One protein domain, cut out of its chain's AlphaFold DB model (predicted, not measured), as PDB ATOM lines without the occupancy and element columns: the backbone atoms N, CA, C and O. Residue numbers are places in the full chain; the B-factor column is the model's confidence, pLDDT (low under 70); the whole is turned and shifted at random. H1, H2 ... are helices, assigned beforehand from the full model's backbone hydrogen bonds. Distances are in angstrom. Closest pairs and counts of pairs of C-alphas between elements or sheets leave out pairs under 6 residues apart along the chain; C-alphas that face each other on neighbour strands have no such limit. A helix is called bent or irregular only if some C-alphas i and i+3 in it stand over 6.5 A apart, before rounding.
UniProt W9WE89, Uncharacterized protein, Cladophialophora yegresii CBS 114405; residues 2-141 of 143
ATOM      1  N   LEU A   2     147.130 196.762 165.840       58.03
ATOM      2  CA  LEU A   2     146.508 195.866 164.843       58.03
ATOM      3  C   LEU A   2     145.810 196.607 163.687       58.03
ATOM      4  O   LEU A   2     146.165 196.385 162.540       58.03
ATOM      5  N   LEU A   3     144.921 197.565 163.977       58.72
ATOM      6  CA  LEU A   3     144.226 198.365 162.946       58.72
ATOM      7  C   LEU A   3     145.175 199.156 162.026       58.72
ATOM      8  O   LEU A   3     144.894 199.363 160.853       58.72
ATOM      9  N   TYR A   4     146.318 199.593 162.561       62.31
ATOM     10  CA  TYR A   4     147.326 200.328 161.797       62.31
ATOM     11  C   TYR A   4     148.061 199.400 160.819       62.31
ATOM     12  O   TYR A   4     148.216 199.735 159.650       62.31
ATOM     13  N   LEU A   5     148.424 198.197 161.282       68.69
ATOM     14  CA  LEU A   5     149.029 197.156 160.452       68.69
ATOM     15  C   LEU A   5     148.079 196.686 159.338       68.69
ATOM     16  O   LEU A   5     148.522 196.488 158.210       68.69
ATOM     17  N   VAL A   6     146.782 196.555 159.644       71.56
ATOM     18  CA  VAL A   6     145.741 196.202 158.664       71.56
ATOM     19  C   VAL A   6     145.707 197.239 157.543       71.56
ATOM     20  O   VAL A   6     145.896 196.884 156.381       71.56
ATOM     21  N   LYS A   7     145.563 198.524 157.884       79.19
ATOM     22  CA  LYS A   7     145.451 199.593 156.886       79.19
ATOM     23  C   LYS A   7     146.691 199.712 155.995       79.19
ATOM     24  O   LYS A   7     146.561 199.731 154.777       79.19
ATOM     25  N   GLU A   8     147.892 199.759 156.575       84.06
ATOM     26  CA  GLU A   8     149.107 199.903 155.761       84.06
ATOM     27  C   GLU A   8     149.357 198.686 154.857       84.06
ATOM     28  O   GLU A   8     149.840 198.843 153.735       84.06
ATOM     29  N   SER A   9     149.002 197.477 155.315       85.50
ATOM     30  CA  SER A   9     149.108 196.271 154.488       85.50
ATOM     31  C   SER A   9     148.171 196.317 153.281       85.50
ATOM     32  O   SER A   9     148.591 195.987 152.172       85.50
ATOM     33  N   GLN A  10     146.939 196.800 153.474       86.50
ATOM     34  CA  GLN A  10     145.968 196.989 152.399       86.50
ATOM     35  C   GLN A  10     146.458 198.034 151.397       86.50
ATOM     36  O   GLN A  10     146.496 197.750 150.203       86.50
ATOM     37  N   ASP A  11     146.904 199.203 151.867       91.50
ATOM     38  CA  ASP A  11     147.398 200.278 150.999       91.50
ATOM     39  C   ASP A  11     148.594 199.810 150.145       91.50
ATOM     40  O   ASP A  11     148.649 200.061 148.935       91.50
ATOM     41  N   ALA A  12     149.534 199.073 150.748       93.00
ATOM     42  CA  ALA A  12     150.703 198.549 150.050       93.00
ATOM     43  C   ALA A  12     150.332 197.485 149.002       93.00
ATOM     44  O   ALA A  12     150.773 197.574 147.855       93.00
ATOM     45  N   LEU A  13     149.508 196.496 149.364       93.50
ATOM     46  CA  LEU A  13     149.113 195.409 148.458       93.50
ATOM     47  C   LEU A  13     148.186 195.891 147.333       93.50
ATOM     48  O   LEU A  13     148.337 195.448 146.194       93.50
ATOM     49  N   CYS A  14     147.292 196.845 147.609       94.62
ATOM     50  CA  CYS A  14     146.501 197.524 146.580       94.62
ATOM     51  C   CYS A  14     147.404 198.252 145.578       94.62
ATOM     52  O   CYS A  14     147.194 198.151 144.369       94.62
ATOM     53  N   SER A  15     148.441 198.941 146.065       95.50
ATOM     54  CA  SER A  15     149.399 199.638 145.199       95.50
ATOM     55  C   SER A  15     150.191 198.665 144.315       95.50
ATOM     56  O   SER A  15     150.409 198.950 143.138       95.50
ATOM     57  N   LEU A  16     150.575 197.494 144.843       95.50
ATOM     58  CA  LEU A  16     151.202 196.437 144.039       95.50
ATOM     59  C   LEU A  16     150.259 195.883 142.973       95.50
ATOM     60  O   LEU A  16     150.694 195.649 141.847       95.50
ATOM     61  N   MET A  17     148.986 195.659 143.314       96.50
ATOM     62  CA  MET A  17     148.004 195.160 142.353       96.50
ATOM     63  C   MET A  17     147.830 196.146 141.195       96.50
ATOM     64  O   MET A  17     147.944 195.755 140.036       96.50
ATOM     65  N   ALA A  18     147.673 197.436 141.505       96.56
ATOM     66  CA  ALA A  18     147.585 198.492 140.497       96.56
ATOM     67  C   ALA A  18     148.840 198.552 139.604       96.56
ATOM     68  O   ALA A  18     148.746 198.778 138.397       96.56
ATOM     69  N   TYR A  19     150.025 198.306 140.170       95.31
ATOM     70  CA  TYR A  19     151.258 198.217 139.389       95.31
ATOM     71  C   TYR A  19     151.271 197.009 138.439       95.31
ATOM     72  O   TYR A  19     151.662 197.149 137.280       95.31
ATOM     73  N   VAL A  20     150.805 195.838 138.883       96.12
ATOM     74  CA  VAL A  20     150.683 194.643 138.026       96.12
ATOM     75  C   VAL A  20     149.682 194.867 136.890       96.12
ATOM     76  O   VAL A  20     149.930 194.441 135.761       96.12
ATOM     77  N   GLU A  21     148.578 195.567 137.151       95.62
ATOM     78  CA  GLU A  21     147.606 195.953 136.121       95.62
ATOM     79  C   GLU A  21     148.219 196.901 135.085       95.62
ATOM     80  O   GLU A  21     148.022 196.722 133.881       95.62
ATOM     81  N   HIS A  22     149.005 197.880 135.535       95.25
ATOM     82  CA  HIS A  22     149.735 198.773 134.643       95.25
ATOM     83  C   HIS A  22     150.756 198.007 133.788       95.25
ATOM     84  O   HIS A  22     150.773 198.172 132.568       95.25
ATOM     85  N   LEU A  23     151.522 197.098 134.401       93.75
ATOM     86  CA  LEU A  23     152.462 196.220 133.701       93.75
ATOM     87  C   LEU A  23     151.757 195.382 132.620       93.75
ATOM     88  O   LEU A  23     152.321 195.153 131.551       93.75
ATOM     89  N   ALA A  24     150.507 194.969 132.854       94.56
ATOM     90  CA  ALA A  24     149.703 194.243 131.868       94.56
ATOM     91  C   ALA A  24     149.350 195.087 130.651       94.56
ATOM     92  O   ALA A  24     149.426 194.605 129.519       94.56
ATOM     93  N   GLN A  25     148.988 196.347 130.881       94.44
ATOM     94  CA  GLN A  25     148.670 197.286 129.811       94.44
ATOM     95  C   GLN A  25     149.910 197.594 128.965       94.44
ATOM     96  O   GLN A  25     149.838 197.566 127.736       94.44
ATOM     97  N   GLU A  26     151.055 197.830 129.608       94.00
ATOM     98  CA  GLU A  26     152.317 198.099 128.914       94.00
ATOM     99  C   GLU A  26     152.807 196.888 128.116       94.00
ATOM    100  O   GLU A  26     153.150 197.023 126.940       94.00
ATOM    101  N   ALA A  27     152.785 195.694 128.715       92.88
ATOM    102  CA  ALA A  27     153.204 194.468 128.041       92.88
ATOM    103  C   ALA A  27     152.295 194.133 126.846       92.88
ATOM    104  O   ALA A  27     152.788 193.724 125.796       92.88
ATOM    105  N   GLY A  28     150.985 194.382 126.963       91.56
ATOM    106  CA  GLY A  28     150.044 194.251 125.849       91.56
ATOM    107  C   GLY A  28     150.294 195.257 124.722       91.56
ATOM    108  O   GLY A  28     150.160 194.908 123.552       91.56
ATOM    109  N   SER A  29     150.700 196.487 125.053       93.69
ATOM    110  CA  SER A  29     151.063 197.505 124.056       93.69
ATOM    111  C   SER A  29     152.377 197.189 123.336       93.69
ATOM    112  O   SER A  29     152.531 197.548 122.171       93.69
ATOM    113  N   ASN A  30     153.325 196.554 124.028       93.06
ATOM    114  CA  ASN A  30     154.666 196.260 123.517       93.06
ATOM    115  C   ASN A  30     154.808 194.852 122.910       93.06
ATOM    116  O   ASN A  30     155.906 194.500 122.487       93.06
ATOM    117  N   ASP A  31     153.728 194.060 122.875       90.81
ATOM    118  CA  ASP A  31     153.738 192.639 122.480       90.81
ATOM    119  C   ASP A  31     154.760 191.800 123.283       90.81
ATOM    120  O   ASP A  31     155.380 190.857 122.788       90.81
ATOM    121  N   ASP A  32     154.955 192.150 124.561       93.94
ATOM    122  CA  ASP A  32     155.856 191.440 125.472       93.94
ATOM    123  C   ASP A  32     155.161 190.198 126.044       93.94
ATOM    124  O   ASP A  32     154.626 190.175 127.160       93.94
ATOM    125  N   SER A  33     155.172 189.136 125.242       92.56
ATOM    126  CA  SER A  33     154.608 187.838 125.613       92.56
ATOM    127  C   SER A  33     155.253 187.248 126.875       92.56
ATOM    128  O   SER A  33     154.567 186.581 127.653       92.56
ATOM    129  N   GLU A  34     156.541 187.515 127.120       92.38
ATOM    130  CA  GLU A  34     157.249 186.980 128.287       92.38
ATOM    131  C   GLU A  34     156.724 187.591 129.590       92.38
ATOM    132  O   GLU A  34     156.509 186.877 130.573       92.38
ATOM    133  N   THR A  35     156.483 188.901 129.610       93.00
ATOM    134  CA  THR A  35     155.889 189.560 130.776       93.00
ATOM    135  C   THR A  35     154.431 189.141 130.952       93.00
ATOM    136  O   THR A  35     154.034 188.780 132.063       93.00
ATOM    137  N   LEU A  36     153.647 189.094 129.868       94.38
ATOM    138  CA  LEU A  36     152.214 188.765 129.914       94.38
ATOM    139  C   LEU A  36     151.917 187.410 130.571       94.38
ATOM    140  O   LEU A  36     150.960 187.305 131.340       94.38
ATOM    141  N   VAL A  37     152.739 186.382 130.335       95.62
ATOM    142  CA  VAL A  37     152.524 185.059 130.954       95.62
ATOM    143  C   VAL A  37     152.751 185.053 132.469       95.62
ATOM    144  O   VAL A  37     152.245 184.165 133.157       95.62
ATOM    145  N   LYS A  38     153.491 186.030 133.012       96.50
ATOM    146  CA  LYS A  38     153.805 186.114 134.448       96.50
ATOM    147  C   LYS A  38     152.748 186.884 135.246       96.50
ATOM    148  O   LYS A  38     152.570 186.632 136.435       96.50
ATOM    149  N   ILE A  39     151.995 187.769 134.596       96.62
ATOM    150  CA  ILE A  39     151.016 188.659 135.241       96.62
ATOM    151  C   ILE A  39     149.938 187.928 136.049       96.62
ATOM    152  O   ILE A  39     149.718 188.313 137.200       96.62
ATOM    153  N   PRO A  40     149.307 186.850 135.543       95.50
ATOM    154  CA  PRO A  40     148.327 186.105 136.330       95.50
ATOM    155  C   PRO A  40     148.928 185.498 137.605       95.50
ATOM    156  O   PRO A  40     148.234 185.368 138.613       95.50
ATOM    157  N   ILE A  41     150.221 185.151 137.578       96.00
ATOM    158  CA  ILE A  41     150.939 184.594 138.729       96.00
ATOM    159  C   ILE A  41     151.117 185.683 139.793       96.00
ATOM    160  O   ILE A  41     150.838 185.430 140.966       96.00
ATOM    161  N   TYR A  42     151.515 186.900 139.400       96.06
ATOM    162  CA  TYR A  42     151.632 188.030 140.329       96.06
ATOM    163  C   TYR A  42     150.284 188.396 140.943       96.06
ATOM    164  O   TYR A  42     150.173 188.430 142.167       96.06
ATOM    165  N   GLY A  43     149.263 188.606 140.106       95.38
ATOM    166  CA  GLY A  43     147.934 189.023 140.554       95.38
ATOM    167  C   GLY A  43     147.347 188.042 141.563       95.38
ATOM    168  O   GLY A  43     147.016 188.428 142.682       95.38
ATOM    169  N   ARG A  44     147.343 186.746 141.233       94.38
ATOM    170  CA  ARG A  44     146.868 185.705 142.153       94.38
ATOM    171  C   ARG A  44     147.654 185.688 143.469       94.38
ATOM    172  O   ARG A  44     147.067 185.558 144.536       94.38
ATOM    173  N   SER A  45     148.978 185.816 143.406       94.25
ATOM    174  CA  SER A  45     149.829 185.779 144.602       94.25
ATOM    175  C   SER A  45     149.558 186.953 145.545       94.25
ATOM    176  O   SER A  45     149.494 186.753 146.760       94.25
ATOM    177  N   ILE A  46     149.378 188.154 144.984       94.56
ATOM    178  CA  ILE A  46     149.041 189.372 145.730       94.56
ATOM    179  C   ILE A  46     147.640 189.244 146.325       94.56
ATOM    180  O   ILE A  46     147.485 189.472 147.517       94.56
ATOM    181  N   GLU A  47     146.643 188.816 145.549       91.31
ATOM    182  CA  GLU A  47     145.265 188.626 146.026       91.31
ATOM    183  C   GLU A  47     145.205 187.656 147.212       91.31
ATOM    184  O   GLU A  47     144.612 187.945 148.251       91.31
ATOM    185  N   MET A  48     145.882 186.516 147.091       89.19
ATOM    186  CA  MET A  48     145.934 185.520 148.158       89.19
ATOM    187  C   MET A  48     146.656 186.039 149.396       89.19
ATOM    188  O   MET A  48     146.288 185.679 150.509       89.19
ATOM    189  N   LEU A  49     147.674 186.885 149.213       89.44
ATOM    190  CA  LEU A  49     148.367 187.511 150.331       89.44
ATOM    191  C   LEU A  49     147.477 188.553 151.015       89.44
ATOM    192  O   LEU A  49     147.412 188.568 152.238       89.44
ATOM    193  N   THR A  50     146.751 189.367 150.246       88.94
ATOM    194  CA  THR A  50     145.758 190.321 150.759       88.94
ATOM    195  C   THR A  50     144.706 189.622 151.607       88.94
ATOM    196  O   THR A  50     144.417 190.077 152.709       88.94
ATOM    197  N   ASN A  51     144.196 188.482 151.139       83.38
ATOM    198  CA  ASN A  51     143.212 187.688 151.876       83.38
ATOM    199  C   ASN A  51     143.789 187.023 153.134       83.38
ATOM    200  O   ASN A  51     143.035 186.697 154.044       83.38
ATOM    201  N   ALA A  52     145.109 186.827 153.196       80.25
ATOM    202  CA  ALA A  52     145.771 186.294 154.377       80.25
ATOM    203  C   ALA A  52     145.974 187.356 155.473       80.25
ATOM    204  O   ALA A  52     146.098 187.001 156.643       80.25
ATOM    205  N   PHE A  53     146.020 188.652 155.142       77.38
ATOM    206  CA  PHE A  53     146.121 189.691 156.167       77.38
ATOM    207  C   PHE A  53     144.819 189.793 156.982       77.38
ATOM    208  O   PHE A  53     143.727 189.696 156.422       77.38
ATOM    209  N   PRO A  54     144.909 190.014 158.309       68.81
ATOM    210  CA  PRO A  54     143.728 190.138 159.152       68.81
ATOM    211  C   PRO A  54     142.849 191.304 158.690       68.81
ATOM    212  O   PRO A  54     143.339 192.412 158.471       68.81
ATOM    213  N   THR A  55     141.544 191.065 158.590       66.94
ATOM    214  CA  THR A  55     140.527 192.117 158.483       66.94
ATOM    215  C   THR A  55     140.030 192.502 159.875       66.94
ATOM    216  O   THR A  55     140.252 191.775 160.844       66.94
ATOM    217  N   GLU A  56     139.360 193.651 159.993       63.50
ATOM    218  CA  GLU A  56     138.871 194.175 161.281       63.50
ATOM    219  C   GLU A  56     137.938 193.195 162.028       63.50
ATOM    220  O   GLU A  56     137.852 193.257 163.252       63.50
ATOM    221  N   ASP A  57     137.327 192.241 161.313       61.53
ATOM    222  CA  ASP A  57     136.329 191.295 161.831       61.53
ATOM    223  C   ASP A  57     136.855 189.856 162.064       61.53
ATOM    224  O   ASP A  57     136.106 188.979 162.508       61.53
ATOM    225  N   ALA A  58     138.121 189.554 161.753       58.66
ATOM    226  CA  ALA A  58     138.616 188.173 161.699       58.66
ATOM    227  C   ALA A  58     139.392 187.763 162.965       58.66
ATOM    228  O   ALA A  58     140.603 187.904 163.015       58.66
ATOM    229  N   GLU A  59     138.749 187.183 163.986       54.44
ATOM    230  CA  GLU A  59     139.461 186.769 165.219       54.44
ATOM    231  C   GLU A  59     139.991 185.315 165.231       54.44
ATOM    232  O   GLU A  59     140.725 184.952 166.152       54.44
ATOM    233  N   ARG A  60     139.656 184.441 164.262       52.34
ATOM    234  CA  ARG A  60     139.991 182.992 164.367       52.34
ATOM    235  C   ARG A  60     140.618 182.286 163.156       52.34
ATOM    236  O   ARG A  60     141.156 181.206 163.360       52.34
ATOM    237  N   GLY A  61     140.607 182.860 161.949       60.19
ATOM    238  CA  GLY A  61     141.183 182.230 160.736       60.19
ATOM    239  C   GLY A  61     142.609 182.671 160.372       60.19
ATOM    240  O   GLY A  61     143.270 182.037 159.558       60.19
ATOM    241  N   ILE A  62     143.108 183.732 161.017       61.81
ATOM    242  CA  ILE A  62     144.336 184.452 160.634       61.81
ATOM    243  C   ILE A  62     145.574 183.540 160.581       61.81
ATOM    244  O   ILE A  62     146.431 183.684 159.710       61.81
ATOM    245  N   PHE A  63     145.688 182.609 161.534       64.62
ATOM    246  CA  PHE A  63     146.852 181.728 161.634       64.62
ATOM    247  C   PHE A  63     146.948 180.782 160.434       64.62
ATOM    248  O   PHE A  63     148.032 180.629 159.868       64.62
ATOM    249  N   ASP A  64     145.824 180.191 160.030       71.31
ATOM    250  CA  ASP A  64     145.794 179.185 158.974       71.31
ATOM    251  C   ASP A  64     146.081 179.825 157.614       71.31
ATOM    252  O   ASP A  64     146.941 179.333 156.885       71.31
ATOM    253  N   ASP A  65     145.471 180.973 157.309       76.00
ATOM    254  CA  ASP A  65     145.613 181.615 155.996       76.00
ATOM    255  C   ASP A  65     147.013 182.214 155.775       76.00
ATOM    256  O   ASP A  65     147.607 182.045 154.705       76.00
ATOM    257  N   MET A  66     147.606 182.848 156.795       78.00
ATOM    258  CA  MET A  66     148.961 183.410 156.682       78.00
ATOM    259  C   MET A  66     150.036 182.323 156.656       78.00
ATOM    260  O   MET A  66     150.966 182.391 155.853       78.00
ATOM    261  N   ILE A  67     149.948 181.300 157.508       78.94
ATOM    262  CA  ILE A  67     150.947 180.220 157.492       78.94
ATOM    263  C   ILE A  67     150.811 179.367 156.228       78.94
ATOM    264  O   ILE A  67     151.827 178.909 155.699       78.94
ATOM    265  N   ALA A  68     149.597 179.184 155.705       82.94
ATOM    266  CA  ALA A  68     149.364 178.392 154.504       82.94
ATOM    267  C   ALA A  68     149.562 179.166 153.189       82.94
ATOM    268  O   ALA A  68     149.608 178.533 152.135       82.94
ATOM    269  N   TRP A  69     149.752 180.491 153.199       88.19
ATOM    270  CA  TRP A  69     149.983 181.258 151.965       88.19
ATOM    271  C   TRP A  69     151.065 180.653 151.038       88.19
ATOM    272  O   TRP A  69     150.775 180.461 149.852       88.19
ATOM    273  N   PRO A  70     152.258 180.232 151.524       84.25
ATOM    274  CA  PRO A  70     153.263 179.581 150.678       84.25
ATOM    275  C   PRO A  70     152.796 178.255 150.069       84.25
ATOM    276  O   PRO A  70     153.278 177.864 149.008       84.25
ATOM    277  N   HIS A  71     151.880 177.544 150.733       82.25
ATOM    278  CA  HIS A  71     151.274 176.332 150.189       82.25
ATOM    279  C   HIS A  71     150.326 176.668 149.033       82.25
ATOM    280  O   HIS A  71     150.337 175.990 148.006       82.25
ATOM    281  N   PHE A  72     149.539 177.735 149.173       80.06
ATOM    282  CA  PHE A  72     148.510 178.074 148.199       80.06
ATOM    283  C   PHE A  72     149.033 178.834 146.973       80.06
ATOM    284  O   PHE A  72     148.472 178.686 145.886       80.06
ATOM    285  N   VAL A  73     150.107 179.617 147.113       80.31
ATOM    286  CA  VAL A  73     150.663 180.436 146.020       80.31
ATOM    287  C   VAL A  73     151.178 179.611 144.827       80.31
ATOM    288  O   VAL A  73     151.351 180.124 143.721       80.31
ATOM    289  N   GLY A  74     151.350 178.301 145.030       80.88
ATOM    290  CA  GLY A  74     151.599 177.328 143.973       80.88
ATOM    291  C   GLY A  74     153.037 177.314 143.450       80.88
ATOM    292  O   GLY A  74     153.890 178.121 143.821       80.88
ATOM    293  N   GLY A  75     153.322 176.348 142.570       87.75
ATOM    294  CA  GLY A  75     154.663 176.140 142.012       87.75
ATOM    295  C   GLY A  75     155.141 177.266 141.092       87.75
ATOM    296  O   GLY A  75     156.346 177.461 140.946       87.75
ATOM    297  N   ASP A  76     154.219 178.031 140.510       92.25
ATOM    298  CA  ASP A  76     154.539 179.062 139.525       92.25
ATOM    299  C   ASP A  76     155.232 180.273 140.149       92.25
ATOM    300  O   ASP A  76     156.275 180.692 139.645       92.25
ATOM    301  N   LEU A  77     154.745 180.785 141.289       92.88
ATOM    302  CA  LEU A  77     155.464 181.851 141.993       92.88
ATOM    303  C   LEU A  77     156.824 181.343 142.486       92.88
ATOM    304  O   LEU A  77     157.831 182.028 142.338       92.88
ATOM    305  N   VAL A  78     156.882 180.117 143.019       92.88
ATOM    306  CA  VAL A  78     158.144 179.502 143.462       92.88
ATOM    307  C   VAL A  78     159.152 179.407 142.314       92.88
ATOM    308  O   VAL A  78     160.346 179.632 142.526       92.88
ATOM    309  N   ARG A  79     158.696 179.102 141.097       95.12
ATOM    310  CA  ARG A  79     159.538 179.095 139.897       95.12
ATOM    311  C   ARG A  79     160.079 180.494 139.593       95.12
ATOM    312  O   ARG A  79     161.292 180.635 139.462       95.12
ATOM    313  N   LEU A  80     159.226 181.518 139.580       96.06
ATOM    314  CA  LEU A  80     159.645 182.908 139.342       96.06
ATOM    315  C   LEU A  80     160.639 183.409 140.403       96.06
ATOM    316  O   LEU A  80     161.636 184.054 140.081       96.06
ATOM    317  N   LEU A  81     160.439 183.027 141.666       94.75
ATOM    318  CA  LEU A  81     161.375 183.318 142.753       94.75
ATOM    319  C   LEU A  81     162.749 182.672 142.530       94.75
ATOM    320  O   LEU A  81     163.779 183.305 142.773       94.75
ATOM    321  N   ARG A  82     162.791 181.428 142.035       93.75
ATOM    322  CA  ARG A  82     164.051 180.749 141.671       93.75
ATOM    323  C   ARG A  82     164.747 181.421 140.494       93.75
ATOM    324  O   ARG A  82     165.973 181.500 140.488       93.75
ATOM    325  N   GLU A  83     163.970 181.925 139.544       95.88
ATOM    326  CA  GLU A  83     164.441 182.692 138.386       95.88
ATOM    327  C   GLU A  83     164.863 184.127 138.755       95.88
ATOM    328  O   GLU A  83     165.383 184.850 137.908       95.88
ATOM    329  N   ARG A  84     164.715 184.530 140.030       95.38
ATOM    330  CA  ARG A  84     164.973 185.892 140.532       95.38
ATOM    331  C   ARG A  84     164.180 186.958 139.782       95.38
ATOM    332  O   ARG A  84     164.648 188.093 139.623       95.38
ATOM    333  N   ASP A  85     162.979 186.592 139.352       96.81
ATOM    334  CA  ASP A  85     162.033 187.548 138.812       96.81
ATOM    335  C   ASP A  85     161.778 188.649 139.849       96.81
ATOM    336  O   ASP A  85     161.466 188.385 141.011       96.81
ATOM    337  N   GLN A  86     161.974 189.895 139.433       96.44
ATOM    338  CA  GLN A  86     161.997 191.021 140.357       96.44
ATOM    339  C   GLN A  86     160.622 191.306 140.955       96.44
ATOM    340  O   GLN A  86     160.535 191.645 142.134       96.44
ATOM    341  N   MET A  87     159.549 191.104 140.186       96.00
ATOM    342  CA  MET A  87     158.195 191.325 140.678       96.00
ATOM    343  C   MET A  87     157.776 190.211 141.643       96.00
ATOM    344  O   MET A  87     157.208 190.490 142.699       96.00
ATOM    345  N   ALA A  88     158.131 188.958 141.351       96.06
ATOM    346  CA  ALA A  88     157.928 187.856 142.291       96.06
ATOM    347  C   ALA A  88     158.692 188.081 143.605       96.06
ATOM    348  O   ALA A  88     158.147 187.848 144.687       96.06
ATOM    349  N   LEU A  89     159.936 188.567 143.524       97.00
ATOM    350  CA  LEU A  89     160.731 188.913 144.701       97.00
ATOM    351  C   LEU A  89     160.060 190.019 145.524       97.00
ATOM    352  O   LEU A  89     160.011 189.885 146.743       97.00
ATOM    353  N   VAL A  90     159.482 191.051 144.899       97.19
ATOM    354  CA  VAL A  90     158.762 192.128 145.608       97.19
ATOM    355  C   VAL A  90     157.626 191.607 146.487       97.19
ATOM    356  O   VAL A  90     157.418 192.162 147.558       97.19
ATOM    357  N   ILE A  91     156.938 190.526 146.113       95.69
ATOM    358  CA  ILE A  91     155.798 189.991 146.880       95.69
ATOM    359  C   ILE A  91     156.242 189.411 148.242       95.69
ATOM    360  O   ILE A  91     155.535 189.552 149.244       95.69
ATOM    361  N   LEU A  92     157.429 188.797 148.325       94.12
ATOM    362  CA  LEU A  92     157.887 188.094 149.535       94.12
ATOM    363  C   LEU A  92     158.097 188.991 150.771       94.12
ATOM    364  O   LEU A  92     157.735 188.564 151.866       94.12
ATOM    365  N   PRO A  93     158.654 190.209 150.672       94.56
ATOM    366  CA  PRO A  93     158.744 191.133 151.797       94.56
ATOM    367  C   PRO A  93     157.400 191.446 152.460       94.56
ATOM    368  O   PRO A  93     157.351 191.540 153.685       94.56
ATOM    369  N   HIS A  94     156.305 191.528 151.698       93.81
ATOM    370  CA  HIS A  94     154.966 191.729 152.271       93.81
ATOM    371  C   HIS A  94     154.529 190.501 153.077       93.81
ATOM    372  O   HIS A  94     154.027 190.641 154.191       93.81
ATOM    373  N   TYR A  95     154.834 189.293 152.594       91.44
ATOM    374  CA  TYR A  95     154.668 188.075 153.388       91.44
ATOM    375  C   TYR A  95     155.565 188.061 154.638       91.44
ATOM    376  O   TYR A  95     155.157 187.626 155.712       91.44
ATOM    377  N   GLY A  96     156.775 188.614 154.548       91.25
ATOM    378  CA  GLY A  96     157.654 188.797 155.700       91.25
ATOM    379  C   GLY A  96     157.035 189.672 156.796       91.25
ATOM    380  O   GLY A  96     157.233 189.384 157.976       91.25
ATOM    381  N   VAL A  97     156.247 190.691 156.433       89.75
ATOM    382  CA  VAL A  97     155.480 191.489 157.403       89.75
ATOM    383  C   VAL A  97     154.377 190.649 158.038       89.75
ATOM    384  O   VAL A  97     154.241 190.658 159.259       89.75
ATOM    385  N   ALA A  98     153.648 189.879 157.228       85.12
ATOM    386  CA  ALA A  98     152.624 188.951 157.698       85.12
ATOM    387  C   ALA A  98     153.198 187.996 158.770       85.12
ATOM    388  O   ALA A  98     152.656 187.868 159.869       85.12
ATOM    389  N   LEU A  99     154.376 187.419 158.521       85.00
ATOM    390  CA  LEU A  99     155.024 186.489 159.449       85.00
ATOM    391  C   LEU A  99     155.324 187.065 160.845       85.00
ATOM    392  O   LEU A  99     155.518 186.308 161.796       85.00
ATOM    393  N   ARG A 100     155.340 188.390 161.005       78.25
ATOM    394  CA  ARG A 100     155.588 189.035 162.304       78.25
ATOM    395  C   ARG A 100     154.451 188.870 163.289       78.25
ATOM    396  O   ARG A 100     154.714 188.874 164.487       78.25
ATOM    397  N   ALA A 101     153.223 188.662 162.813       74.69
ATOM    398  CA  ALA A 101     152.104 188.305 163.684       74.69
ATOM    399  C   ALA A 101     152.392 187.025 164.501       74.69
ATOM    400  O   ALA A 101     151.759 186.784 165.525       74.69
ATOM    401  N   PHE A 102     153.395 186.241 164.086       75.94
ATOM    402  CA  PHE A 102     153.809 184.989 164.705       75.94
ATOM    403  C   PHE A 102     155.177 185.059 165.403       75.94
ATOM    404  O   PHE A 102     155.730 184.016 165.746       75.94
ATOM    405  N   SER A 103     155.733 186.248 165.664       71.06
ATOM    406  CA  SER A 103     157.032 186.392 166.357       71.06
ATOM    407  C   SER A 103     157.052 185.804 167.777       71.06
ATOM    408  O   SER A 103     158.117 185.495 168.304       71.06
ATOM    409  N   GLY A 104     155.881 185.564 168.381       75.06
ATOM    410  CA  GLY A 104     155.744 184.829 169.643       75.06
ATOM    411  C   GLY A 104     156.068 183.329 169.555       75.06
ATOM    412  O   GLY A 104     156.228 182.679 170.589       75.06
ATOM    413  N   PHE A 105     156.190 182.759 168.352       81.19
ATOM    414  CA  PHE A 105     156.601 181.371 168.145       81.19
ATOM    415  C   PHE A 105     158.111 181.292 167.898       81.19
ATOM    416  O   PHE A 105     158.623 181.853 166.934       81.19
ATOM    417  N   TRP A 106     158.826 180.521 168.724       82.19
ATOM    418  CA  TRP A 106     160.296 180.430 168.687       82.19
ATOM    419  C   TRP A 106     160.883 180.061 167.313       82.19
ATOM    420  O   TRP A 106     161.999 180.461 166.995       82.19
ATOM    421  N   TRP A 107     160.150 179.301 166.495       80.88
ATOM    422  CA  TRP A 107     160.585 178.863 165.166       80.88
ATOM    423  C   TRP A 107     160.279 179.878 164.052       80.88
ATOM    424  O   TRP A 107     160.842 179.764 162.964       80.88
ATOM    425  N   LEU A 108     159.432 180.880 164.316       81.88
ATOM    426  CA  LEU A 108     159.138 181.999 163.410       81.88
ATOM    427  C   LEU A 108     159.789 183.312 163.841       81.88
ATOM    428  O   LEU A 108     159.770 184.281 163.076       81.88
ATOM    429  N   ASP A 109     160.414 183.341 165.019       82.56
ATOM    430  CA  ASP A 109     161.138 184.513 165.486       82.56
ATOM    431  C   ASP A 109     162.172 184.964 164.440       82.56
ATOM    432  O   ASP A 109     162.991 184.189 163.932       82.56
ATOM    433  N   LYS A 110     162.098 186.249 164.081       86.62
ATOM    434  CA  LYS A 110     162.945 186.922 163.079       86.62
ATOM    435  C   LYS A 110     162.883 186.357 161.656       86.62
ATOM    436  O   LYS A 110     163.609 186.866 160.800       86.62
ATOM    437  N   VAL A 111     162.039 185.367 161.351       88.75
ATOM    438  CA  VAL A 111     161.929 184.816 159.985       88.75
ATOM    439  C   VAL A 111     161.468 185.897 159.009       88.75
ATOM    440  O   VAL A 111     162.113 186.097 157.982       88.75
ATOM    441  N   GLY A 112     160.434 186.662 159.370       88.94
ATOM    442  CA  GLY A 112     159.948 187.784 158.562       88.94
ATOM    443  C   GLY A 112     161.021 188.846 158.299       88.94
ATOM    444  O   GLY A 112     161.251 189.230 157.155       88.94
ATOM    445  N   ALA A 113     161.756 189.257 159.338       90.25
ATOM    446  CA  ALA A 113     162.831 190.244 159.215       90.25
ATOM    447  C   ALA A 113     163.997 189.751 158.340       90.25
ATOM    448  O   ALA A 113     164.510 190.503 157.509       90.25
ATOM    449  N   ARG A 114     164.394 188.479 158.483       91.00
ATOM    450  CA  ARG A 114     165.419 187.856 157.627       91.00
ATOM    451  C   ARG A 114     164.968 187.793 156.172       91.00
ATOM    452  O   ARG A 114     165.778 188.071 155.294       91.00
ATOM    453  N   LEU A 115     163.702 187.450 155.925       91.62
ATOM    454  CA  LEU A 115     163.135 187.391 154.580       91.62
ATOM    455  C   LEU A 115     163.153 188.769 153.913       91.62
ATOM    456  O   LEU A 115     163.678 188.898 152.811       91.62
ATOM    457  N   ILE A 116     162.653 189.797 154.604       94.12
ATOM    458  CA  ILE A 116     162.642 191.178 154.100       94.12
ATOM    459  C   ILE A 116     164.071 191.634 153.779       94.12
ATOM    460  O   ILE A 116     164.342 192.035 152.651       94.12
ATOM    461  N   GLY A 117     165.008 191.489 154.723       93.06
ATOM    462  CA  GLY A 117     166.397 191.909 154.517       93.06
ATOM    463  C   GLY A 117     167.100 191.170 153.373       93.06
ATOM    464  O   GLY A 117     167.785 191.795 152.564       93.06
ATOM    465  N   ALA A 118     166.912 189.851 153.270       92.69
ATOM    466  CA  ALA A 118     167.522 189.047 152.213       92.69
ATOM    467  C   ALA A 118     167.006 189.436 150.822       92.69
ATOM    468  O   ALA A 118     167.798 189.561 149.887       92.69
ATOM    469  N   ILE A 119     165.694 189.647 150.688       94.88
ATOM    470  CA  ILE A 119     165.084 190.008 149.408       94.88
ATOM    471  C   ILE A 119     165.456 191.434 149.003       94.88
ATOM    472  O   ILE A 119     165.860 191.655 147.863       94.88
ATOM    473  N   SER A 120     165.404 192.396 149.925       92.19
ATOM    474  CA  SER A 120     165.791 193.778 149.624       92.19
ATOM    475  C   SER A 120     167.241 193.898 149.146       92.19
ATOM    476  O   SER A 120     167.536 194.768 148.335       92.19
ATOM    477  N   GLY A 121     168.136 193.003 149.579       93.25
ATOM    478  CA  GLY A 121     169.526 192.961 149.111       93.25
ATOM    479  C   GLY A 121     169.721 192.453 147.674       93.25
ATOM    480  O   GLY A 121     170.810 192.618 147.128       93.25
ATOM    481  N   VAL A 122     168.708 191.831 147.059       95.00
ATOM    482  CA  VAL A 122     168.788 191.279 145.691       95.00
ATOM    483  C   VAL A 122     167.859 191.968 144.689       95.00
ATOM    484  O   VAL A 122     167.908 191.644 143.501       95.00
ATOM    485  N   LEU A 123     167.022 192.903 145.147       96.75
ATOM    486  CA  LEU A 123     166.148 193.692 144.282       96.75
ATOM    487  C   LEU A 123     166.941 194.739 143.491       96.75
ATOM    488  O   LEU A 123     167.831 195.408 144.022       96.75
ATOM    489  N   ARG A 124     166.574 194.933 142.220       96.50
ATOM    490  CA  ARG A 124     167.010 196.090 141.430       96.50
ATOM    491  C   ARG A 124     166.462 197.370 142.058       96.50
ATOM    492  O   ARG A 124     165.379 197.379 142.643       96.50
ATOM    493  N   SER A 125     167.190 198.472 141.888       93.81
ATOM    494  CA  SER A 125     166.866 199.765 142.506       93.81
ATOM    495  C   SER A 125     165.453 200.260 142.191       93.81
ATOM    496  O   SER A 125     164.801 200.825 143.061       93.81
ATOM    497  N   GLU A 126     164.963 200.008 140.976       93.94
ATOM    498  CA  GLU A 126     163.611 200.374 140.534       93.94
ATOM    499  C   GLU A 126     162.489 199.672 141.324       93.94
ATOM    500  O   GLU A 126     161.399 200.221 141.449       93.94
ATOM    501  N   PHE A 127     162.760 198.506 141.924       94.94
ATOM    502  CA  PHE A 127     161.779 197.760 142.717       94.94
ATOM    503  C   PHE A 127     161.832 198.071 144.216       94.94
ATOM    504  O   PHE A 127     160.911 197.718 144.951       94.94
ATOM    505  N   LEU A 128     162.877 198.758 144.693       93.56
ATOM    506  CA  LEU A 128     163.038 199.058 146.121       93.56
ATOM    507  C   LEU A 128     161.924 199.953 146.677       93.56
ATOM    508  O   LEU A 128     161.641 199.888 147.874       93.56
ATOM    509  N   ALA A 129     161.286 200.766 145.830       93.94
ATOM    510  CA  ALA A 129     160.147 201.599 146.212       93.94
ATOM    511  C   ALA A 129     158.950 200.757 146.696       93.94
ATOM    512  O   ALA A 129     158.284 201.128 147.660       93.94
ATOM    513  N   TRP A 130     158.733 199.588 146.089       95.38
ATOM    514  CA  TRP A 130     157.602 198.709 146.393       95.38
ATOM    515  C   TRP A 130     157.743 197.968 147.724       95.38
ATOM    516  O   TRP A 130     156.747 197.551 148.306       95.38
ATOM    517  N   VAL A 131     158.966 197.866 148.251       95.12
ATOM    518  CA  VAL A 131     159.262 197.184 149.522       95.12
ATOM    519  C   VAL A 131     159.612 198.154 150.657       95.12
ATOM    520  O   VAL A 131     160.065 197.720 151.718       95.12
ATOM    521  N   GLN A 132     159.375 199.460 150.476       93.56
ATOM    522  CA  GLN A 132     159.625 200.468 151.517       93.56
ATOM    523  C   GLN A 132     158.776 200.243 152.763       93.56
ATOM    524  O   GLN A 132     159.298 200.322 153.871       93.56
ATOM    525  N   TRP A 133     157.490 199.923 152.598       93.31
ATOM    526  CA  TRP A 133     156.633 199.623 153.743       93.31
ATOM    527  C   TRP A 133     157.179 198.435 154.563       93.31
ATOM    528  O   TRP A 133     157.485 198.645 155.734       93.31
ATOM    529  N   PRO A 134     157.446 197.244 153.980       93.69
ATOM    530  CA  PRO A 134     158.080 196.143 154.707       93.69
ATOM    531  C   PRO A 134     159.391 196.508 155.419       93.69
ATOM    532  O   PRO A 134     159.603 196.100 156.565       93.69
ATOM    533  N   LEU A 135     160.260 197.285 154.764       92.88
ATOM    534  CA  LEU A 135     161.532 197.745 155.330       92.88
ATOM    535  C   LEU A 135     161.336 198.670 156.538       92.88
ATOM    536  O   LEU A 135     161.974 198.477 157.574       92.88
ATOM    537  N   ASN A 136     160.428 199.639 156.434       91.25
ATOM    538  CA  ASN A 136     160.120 200.562 157.524       91.25
ATOM    539  C   ASN A 136     159.530 199.817 158.720       91.25
ATOM    540  O   ASN A 136     159.943 200.047 159.858       91.25
ATOM    541  N   THR A 137     158.646 198.855 158.459       87.25
ATOM    542  CA  THR A 137     158.025 198.050 159.508       87.25
ATOM    543  C   THR A 137     159.098 197.337 160.335       87.25
ATOM    544  O   THR A 137     158.982 197.289 161.563       87.25
ATOM    545  N   ILE A 138     160.148 196.747 159.734       83.19
ATOM    546  CA  ILE A 138     161.216 196.041 160.492       83.19
ATOM    547  C   ILE A 138     162.203 196.988 161.175       83.19
ATOM    548  O   ILE A 138     162.743 196.638 162.223       83.19
ATOM    549  N   ALA A 139     162.421 198.183 160.625       80.12
ATOM    550  CA  ALA A 139     163.276 199.189 161.248       80.12
ATOM    551  C   ALA A 139     162.689 199.684 162.583       80.12
ATOM    552  O   ALA A 139     163.429 199.880 163.542       80.12
ATOM    553  N   MET A 140     161.361 199.801 162.669       65.94
ATOM    554  CA  MET A 140     160.646 200.220 163.883       65.94
ATOM    555  C   MET A 140     160.709 199.209 165.045       65.94
ATOM    556  O   MET A 140     160.350 199.565 166.159       65.94
ATOM    557  N   GLU A 141     161.148 197.966 164.818       59.72
ATOM    558  CA  GLU A 141     161.302 196.941 165.873       59.72
ATOM    559  C   GLU A 141     162.700 196.910 166.510       59.72
ATOM    560  O   GLU A 141     162.894 196.257 167.532       59.72
TER     561      GLU A 141
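What this domain is: This is residues 2 to 141 of the 143 residues of an uncharacterized protein of Cladophialophora yegresii CBS 114405 (UniProt W9WE89). This is a bundle of six helices, H1, H3, H4, H6, H7 and H8, roughly side by side and running up and down, each against the one before it in the chain, with H6 near the middle. The longest helix, H1, runs along one side with the tiny H2 near its last residues, while H5 crosses H3 and H6 steeply near their first residues. The printed part has 140 residues, with eight named helices in the order H1 to H8 and no named strand; the class is all helix. It is compact, with a radius of gyration of the C-alphas of 14.9 A, and only just elongated, spanning 47 by 31 by 27 A.

Where its parts are: Find C-alpha 2 at (146.508, 195.866, 164.843); from there H1, residues 2 to 29, runs 41.1 A to C-alpha 29 at (151.063, 197.505, 124.056). Next come H2, residues 33 to 36, and H3, residues 39 to 52, 20.0 A long. H4, residues 62 to 72, is irregular, with C-alphas 67 and 70 7.2 A apart. After H5, residues 74 to 82, look for H6, residues 86 to 102, 26.4 A long. H7 holds residues 111 to 120. H8, residues 125 to 139, is 19.1 A long, ends at C-alpha 139 at (163.276, 199.189, 161.248), and is irregular, with C-alphas 130 and 133 7.5 A apart.

How they stand to each other: Start at the hub, H6, which touches H3, H4, H5, H7 and H8. H6 and H7 form a helical hairpin at 21 degrees, a shallow tilt; their closest C-alphas, Gly 96 and Gly 112, are 3.8 A apart. H8 runs the same way as H6 at a shallow tilt of 7 degrees, closest at the C-alphas of Pro 93 and Pro 134, 5.8 A. H1 and H3 touch at 11 degrees, a shallow tilt, opposite ways, closest at the C-alphas of Met 17 and Gly 43, 6.4 A. H5 touches H6 at a steep tilt of 66 degrees, closest at the C-alphas of Leu 81 and Ala 88, 5.7 A. H4 and H7 are apart. Every O i to N i+4 pair is within hydrogen-bond range in H1, H3 and H7, but 5 of 7 in H4, 4 of 5 in H5, 7 of 13 in H6 and 6 of 11 in H8; H2 is too short for such a pair.

The domain as a whole: The two C-alphas farthest apart, those of Ser 29 and Trp 106, are 48.7 A apart. The printed part has no cut and no long link. Look for pLDDT under 70 at residues 2 to 5, 54 to 63 and 140 to 141; the mean of the printed part is 86.8.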